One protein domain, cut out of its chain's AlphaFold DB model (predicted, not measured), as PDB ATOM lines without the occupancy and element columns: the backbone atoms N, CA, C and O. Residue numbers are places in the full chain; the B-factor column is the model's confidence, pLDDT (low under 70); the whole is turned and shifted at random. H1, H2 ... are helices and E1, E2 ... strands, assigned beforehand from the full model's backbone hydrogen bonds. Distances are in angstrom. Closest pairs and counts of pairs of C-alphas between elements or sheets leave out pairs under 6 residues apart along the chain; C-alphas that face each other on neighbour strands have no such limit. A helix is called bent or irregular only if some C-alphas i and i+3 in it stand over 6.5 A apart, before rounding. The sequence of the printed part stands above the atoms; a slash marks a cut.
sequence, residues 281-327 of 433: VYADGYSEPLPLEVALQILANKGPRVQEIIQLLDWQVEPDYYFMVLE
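What this domain is: This is residues 281 to 327 of the 433 residues of the protein "Protein kinase domain-containing protein" of Sinocyclocheilus rhinocerous (UniProt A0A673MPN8). A two-stranded hairpin, E1 and E2, makes a narrow slab, and one helix, H1, lies lengthwise over one face of it, nearer to E1 than to E2, while the other face is bare. The loop of residues 303 to 308 sticks out at one end, the turn of the hairpin lies at the other, and residues 282 to 287, before the helix, loop out farther from the hairpin than the helix does. The printed part has 47 residues with one named helix and two named strands, in the order H1, E1, E2 along the chain; the sheet, of order E1 - E2, is antiparallel. The class is mixed, helices and strands, though under half of the residues, 21 of 47, are in named elements. The whole is only just compact, close to loose, with a radius of gyration of the C-alphas of 11.0 A, and it is elongated, spanning 32 by 21 by 13 A.

How they stand to each other: The sheet consists of strand E1, residues 312 to 317, and strand E2, residues 322 to 326. They form a hairpin, antiparallel at 174 degrees between their N-to-C directions. The C-alphas of Val 317 and Tyr 322 face each other at 4.3 A, and those of Leu 312 and Leu 326 at 4.7 A. N 325 and O 314 are 2.7 A apart and N 313 and O 325 are 2.8 A apart, both within hydrogen-bond range. The closest C-alphas of E1 and the helix H1, residues 292 to 301, are those of Leu 312 and Gln 297, 6.7 A apart. The closest C-alphas of H1 and E2 are those of Val 294 and Met 324, 7.2 A apart. In H1 every O i to N i+4 pair is within hydrogen-bond range.

Where its parts are: E1 has 6 residues and measures 14.1 A from first to last C-alpha, with C-alpha 312 at (17.952, 19.246, 122.145). E2 has 5 residues and measures 13.0 A, ending with C-alpha 326 at (16.759, 19.675, 117.638). H1 has 10 residues and measures 14.0 A, from C-alpha 292 at (9.111, 27.814, 128.341) to C-alpha 301; it is not bent.

The domain as a whole: The two C-alphas farthest apart are those of Pro 304 and Asp 320, at 32.8 A. The link from E1 to E2, 4 residues, is tight, and the link from H1 to E1, 10 residues, is short. Residues 303 to 308, in that second link, stand free. The printed part has no cut. The mean pLDDT of the printed part is 73.3, and confidence is low, under 70, at residues 281 to 287 and 307 to 310.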
ATOM      1  N   VAL A 281       9.729  30.989 131.324       45.81
ATOM      2  CA  VAL A 281       9.899  30.437 132.688       45.81
ATOM      3  C   VAL A 281      11.343  30.510 133.200       45.81
ATOM      4  O   VAL A 281      12.301  30.603 132.442       45.81
ATOM      5  N   TYR A 282      11.508  30.399 134.517       46.00
ATOM      6  CA  TYR A 282      12.806  30.407 135.192       46.00
ATOM      7  C   TYR A 282      13.176  28.976 135.598       46.00
ATOM      8  O   TYR A 282      12.450  28.341 136.363       46.00
ATOM      9  N   ALA A 283      14.279  28.445 135.064       48.00
ATOM     10  CA  ALA A 283      14.749  27.096 135.370       48.00
ATOM     11  C   ALA A 283      15.939  27.139 136.339       48.00
ATOM     12  O   ALA A 283      16.895  27.882 136.121       48.00
ATOM     13  N   ASP A 284      15.904  26.301 137.377       49.19
ATOM     14  CA  ASP A 284      16.997  26.171 138.348       49.19
ATOM     15  C   ASP A 284      18.325  25.807 137.647       49.19
ATOM     16  O   ASP A 284      18.385  24.868 136.838       49.19
ATOM     17  N   GLY A 285      19.372  26.586 137.933       58.09
ATOM     18  CA  GLY A 285      20.683  26.526 137.277       58.09
ATOM     19  C   GLY A 285      20.926  27.541 136.149       58.09
ATOM     20  O   GLY A 285      22.032  27.558 135.609       58.09
ATOM     21  N   TYR A 286      19.954  28.396 135.813       62.56
ATOM     22  CA  TYR A 286      20.113  29.488 134.845       62.56
ATOM     23  C   TYR A 286      19.832  30.844 135.502       62.56
ATOM     24  O   TYR A 286      18.856  31.000 136.230       62.56
ATOM     25  N   SER A 287      20.707  31.825 135.264       60.69
ATOM     26  CA  SER A 287      20.600  33.173 135.843       60.69
ATOM     27  C   SER A 287      19.585  34.067 135.130       60.69
ATOM     28  O   SER A 287      19.179  35.084 135.687       60.69
ATOM     29  N   GLU A 288      19.182  33.701 133.915       70.75
ATOM     30  CA  GLU A 288      18.270  34.472 133.074       70.75
ATOM     31  C   GLU A 288      16.999  33.670 132.754       70.75
ATOM     32  O   GLU A 288      17.050  32.434 132.693       70.75
ATOM     33  N   PRO A 289      15.850  34.351 132.571       71.06
ATOM     34  CA  PRO A 289      14.613  33.708 132.148       71.06
ATOM     35  C   PRO A 289      14.794  33.010 130.801       71.06
ATOM     36  O   PRO A 289      15.348  33.578 129.863       71.06
ATOM     37  N   LEU A 290      14.267  31.794 130.689       75.75
ATOM     38  CA  LEU A 290      14.278  31.030 129.448       75.75
ATOM     39  C   LEU A 290      12.871  30.959 128.861       75.75
ATOM     40  O   LEU A 290      11.899  30.847 129.609       75.75
ATOM     41  N   PRO A 291      12.723  30.933 127.530       80.19
ATOM     42  CA  PRO A 291      11.468  30.519 126.920       80.19
ATOM     43  C   PRO A 291      11.022  29.156 127.481       80.19
ATOM     44  O   PRO A 291      11.835  28.250 127.679       80.19
ATOM     45  N   LEU A 292       9.726  29.006 127.755       72.81
ATOM     46  CA  LEU A 292       9.111  27.814 128.341       72.81
ATOM     47  C   LEU A 292       9.436  26.566 127.527       72.81
ATOM     48  O   LEU A 292       9.763  25.531 128.101       72.81
ATOM     49  N   GLU A 293       9.403  26.680 126.202       78.75
ATOM     50  CA  GLU A 293       9.748  25.585 125.300       78.75
ATOM     51  C   GLU A 293      11.200  25.124 125.494       78.75
ATOM     52  O   GLU A 293      11.451  23.932 125.672       78.75
ATOM     53  N   VAL A 294      12.147  26.064 125.582       81.38
ATOM     54  CA  VAL A 294      13.566  25.778 125.846       81.38
ATOM     55  C   VAL A 294      13.730  25.096 127.204       81.38
ATOM     56  O   VAL A 294      14.370  24.046 127.306       81.38
ATOM     57  N   ALA A 295      13.128  25.655 128.254       77.50
ATOM     58  CA  ALA A 295      13.248  25.134 129.610       77.50
ATOM     59  C   ALA A 295      12.659  23.722 129.750       77.50
ATOM     60  O   ALA A 295      13.315  22.826 130.292       77.50
ATOM     61  N   LEU A 296      11.447  23.497 129.232       77.12
ATOM     62  CA  LEU A 296      10.807  22.181 129.240       77.12
ATOM     63  C   LEU A 296      11.626  21.169 128.445       77.12
ATOM     64  O   LEU A 296      11.829  20.050 128.913       77.12
ATOM     65  N   GLN A 297      12.157  21.563 127.290       80.81
ATOM     66  CA  GLN A 297      12.972  20.689 126.464       80.81
ATOM     67  C   GLN A 297      14.278  20.283 127.170       80.81
ATOM     68  O   GLN A 297      14.638  19.102 127.164       80.81
ATOM     69  N   ILE A 298      14.955  21.223 127.846       81.75
ATOM     70  CA  ILE A 298      16.125  20.937 128.690       81.75
ATOM     71  C   ILE A 298      15.753  19.925 129.778       81.75
ATOM     72  O   ILE A 298      16.454  18.930 129.967       81.75
ATOM     73  N   LEU A 299      14.644  20.144 130.492       80.56
ATOM     74  CA  LEU A 299      14.185  19.241 131.550       80.56
ATOM     75  C   LEU A 299      13.849  17.841 131.013       80.56
ATOM     76  O   LEU A 299      14.244  16.848 131.631       80.56
ATOM     77  N   ALA A 300      13.203  17.758 129.846       76.00
ATOM     78  CA  ALA A 300      12.886  16.507 129.157       76.00
ATOM     79  C   ALA A 300      14.153  15.714 128.810       76.00
ATOM     80  O   ALA A 300      14.177  14.491 128.901       76.00
ATOM     81  N   ASN A 301      15.215  16.432 128.437       80.69
ATOM     82  CA  ASN A 301      16.484  15.877 127.976       80.69
ATOM     83  C   ASN A 301      17.491  15.592 129.101       80.69
ATOM     84  O   ASN A 301      18.502  14.930 128.864       80.69
ATOM     85  N   LYS A 302      17.254  16.058 130.337       79.50
ATOM     86  CA  LYS A 302      18.098  15.686 131.487       79.50
ATOM     87  C   LYS A 302      18.032  14.154 131.683       79.50
ATOM     88  O   LYS A 302      16.972  13.563 131.544       79.50
ATOM     89  N   GLY A 303      19.091  13.509 132.174       76.56
ATOM     90  CA  GLY A 303      19.054  12.078 132.541       76.56
ATOM     91  C   GLY A 303      19.250  11.101 131.365       76.56
ATOM     92  O   GLY A 303      19.838  11.488 130.360       76.56
ATOM     93  N   PRO A 304      18.860   9.815 131.504       79.06
ATOM     94  CA  PRO A 304      19.068   8.813 130.457       79.06
ATOM     95  C   PRO A 304      18.230   9.119 129.208       79.06
ATOM     96  O   PRO A 304      17.086   9.552 129.320       79.06
ATOM     97  N   ARG A 305      18.802   8.870 128.020       74.94
ATOM     98  CA  ARG A 305      18.159   9.157 126.729       74.94
ATOM     99  C   ARG A 305      16.865   8.357 126.568       74.94
ATOM    100  O   ARG A 305      16.889   7.130 126.636       74.94
ATOM    101  N   VAL A 306      15.779   9.066 126.275       70.00
ATOM    102  CA  VAL A 306      14.487   8.511 125.852       70.00
ATOM    103  C   VAL A 306      14.384   8.728 124.345       70.00
ATOM    104  O   VAL A 306      14.446   9.869 123.901       70.00
ATOM    105  N   GLN A 307      14.310   7.655 123.552       61.72
ATOM    106  CA  GLN A 307      14.367   7.743 122.081       61.72
ATOM    107  C   GLN A 307      13.151   8.458 121.483       61.72
ATOM    108  O   GLN A 307      13.210   8.988 120.378       61.72
ATOM    109  N   GLU A 308      12.047   8.464 122.218       67.31
ATOM    110  CA  GLU A 308      10.771   9.048 121.838       67.31
ATOM    111  C   GLU A 308      10.730  10.566 122.065       67.31
ATOM    112  O   GLU A 308       9.835  11.235 121.552       67.31
ATOM    113  N   ILE A 309      11.693  11.120 122.811       68.56
ATOM    114  CA  ILE A 309      11.833  12.561 123.021       68.56
ATOM    115  C   ILE A 309      12.921  13.067 122.094       68.56
ATOM    116  O   ILE A 309      14.078  12.678 122.226       68.56
ATOM    117  N   ILE A 310      12.542  13.985 121.206       69.75
ATOM    118  CA  ILE A 310      13.488  14.648 120.315       69.75
ATOM    119  C   ILE A 310      14.600  15.301 121.145       69.75
ATOM    120  O   ILE A 310      14.337  15.986 122.132       69.75
ATOM    121  N   GLN A 311      15.852  15.054 120.799       77.06
ATOM    122  CA  GLN A 311      16.985  15.590 121.536       77.06
ATOM    123  C   GLN A 311      17.210  17.076 121.220       77.06
ATOM    124  O   GLN A 311      17.235  17.475 120.058       77.06
ATOM    125  N   LEU A 312      17.430  17.889 122.250       83.38
ATOM    126  CA  LEU A 312      17.952  19.246 122.145       83.38
ATOM    127  C   LEU A 312      19.474  19.193 122.032       83.38
ATOM    128  O   LEU A 312      20.157  18.720 122.940       83.38
ATOM    129  N   LEU A 313      19.991  19.655 120.900       81.50
ATOM    130  CA  LEU A 313      21.412  19.628 120.564       81.50
ATOM    131  C   LEU A 313      22.106  20.946 120.922       81.50
ATOM    132  O   LEU A 313      23.221  20.925 121.436       81.50
ATOM    133  N   ASP A 314      21.455  22.074 120.642       81.69
ATOM    134  CA  ASP A 314      21.944  23.423 120.950       81.69
ATOM    135  C   ASP A 314      20.744  24.372 121.087       81.69
ATOM    136  O   ASP A 314      19.656  24.081 120.587       81.69
ATOM    137  N   TRP A 315      20.917  25.499 121.765       84.81
ATOM    138  CA  TRP A 315      19.916  26.562 121.842       84.81
ATOM    139  C   TRP A 315      20.580  27.872 122.235       84.81
ATOM    140  O   TRP A 315      21.599  27.868 122.927       84.81
ATOM    141  N   GLN A 316      20.007  28.993 121.807       77.75
ATOM    142  CA  GLN A 316      20.434  30.324 122.244       77.75
ATOM    143  C   GLN A 316      19.223  31.250 122.330       77.75
ATOM    144  O   GLN A 316      18.224  31.054 121.632       77.75
ATOM    145  N   VAL A 317      19.332  32.240 123.209       79.56
ATOM    146  CA  VAL A 317      18.332  33.286 123.418       79.56
ATOM    147  C   VAL A 317      18.971  34.607 123.012       79.56
ATOM    148  O   VAL A 317      20.063  34.934 123.469       79.56
ATOM    149  N   GLU A 318      18.288  35.329 122.136       80.06
ATOM    150  CA  GLU A 318      18.609  36.674 121.671       80.06
ATOM    151  C   GLU A 318      17.535  37.643 122.207       80.06
ATOM    152  O   GLU A 318      16.498  37.193 122.702       80.06
ATOM    153  N   PRO A 319      17.737  38.971 122.132       75.75
ATOM    154  CA  PRO A 319      16.788  39.935 122.696       75.75
ATOM    155  C   PRO A 319      15.352  39.807 122.162       75.75
ATOM    156  O   PRO A 319      14.407  39.941 122.937       75.75
ATOM    157  N   ASP A 320      15.195  39.508 120.868       76.81
ATOM    158  CA  ASP A 320      13.890  39.498 120.182       76.81
ATOM    159  C   ASP A 320      13.441  38.099 119.728       76.81
ATOM    160  O   ASP A 320      12.322  37.920 119.246       76.81
ATOM    161  N   TYR A 321      14.307  37.090 119.835       70.88
ATOM    162  CA  TYR A 321      14.022  35.732 119.380       70.88
ATOM    163  C   TYR A 321      14.883  34.709 120.114       70.88
ATOM    164  O   TYR A 321      15.852  35.032 120.789       70.88
ATOM    165  N   TYR A 322      14.555  33.436 119.964       77.50
ATOM    166  CA  TYR A 322      15.414  32.343 120.398       77.50
ATOM    167  C   TYR A 322      15.443  31.279 119.313       77.50
ATOM    168  O   TYR A 322      14.555  31.213 118.462       77.50
ATOM    169  N   PHE A 323      16.470  30.440 119.331       78.12
ATOM    170  CA  PHE A 323      16.527  29.287 118.449       78.12
ATOM    171  C   PHE A 323      16.874  28.025 119.219       78.12
ATOM    172  O   PHE A 323      17.652  28.038 120.173       78.12
ATOM    173  N   MET A 324      16.302  26.916 118.761       81.88
ATOM    174  CA  MET A 324      16.547  25.575 119.272       81.88
ATOM    175  C   MET A 324      17.011  24.695 118.114       81.88
ATOM    176  O   MET A 324      16.369  24.627 117.068       81.88
ATOM    177  N   VAL A 325      18.129  24.006 118.302       78.25
ATOM    178  CA  VAL A 325      18.642  22.993 117.381       78.25
ATOM    179  C   VAL A 325      18.235  21.633 117.926       78.25
ATOM    180  O   VAL A 325      18.752  21.186 118.948       78.25
ATOM    181  N   LEU A 326      17.300  20.977 117.248       79.94
ATOM    182  CA  LEU A 326      16.759  19.675 117.638       79.94
ATOM    183  C   LEU A 326      17.308  18.560 116.738       79.94
ATOM    184  O   LEU A 326      17.638  18.795 115.573       79.94
ATOM    185  N   GLU A 327      17.402  17.333 117.256       76.50
ATOM    186  CA  GLU A 327      17.706  16.170 116.419       76.50
ATOM    187  C   GLU A 327      16.606  15.976 115.370       76.50
ATOM    188  O   GLU A 327      15.430  16.189 115.639       76.50
TER     189      GLU A 327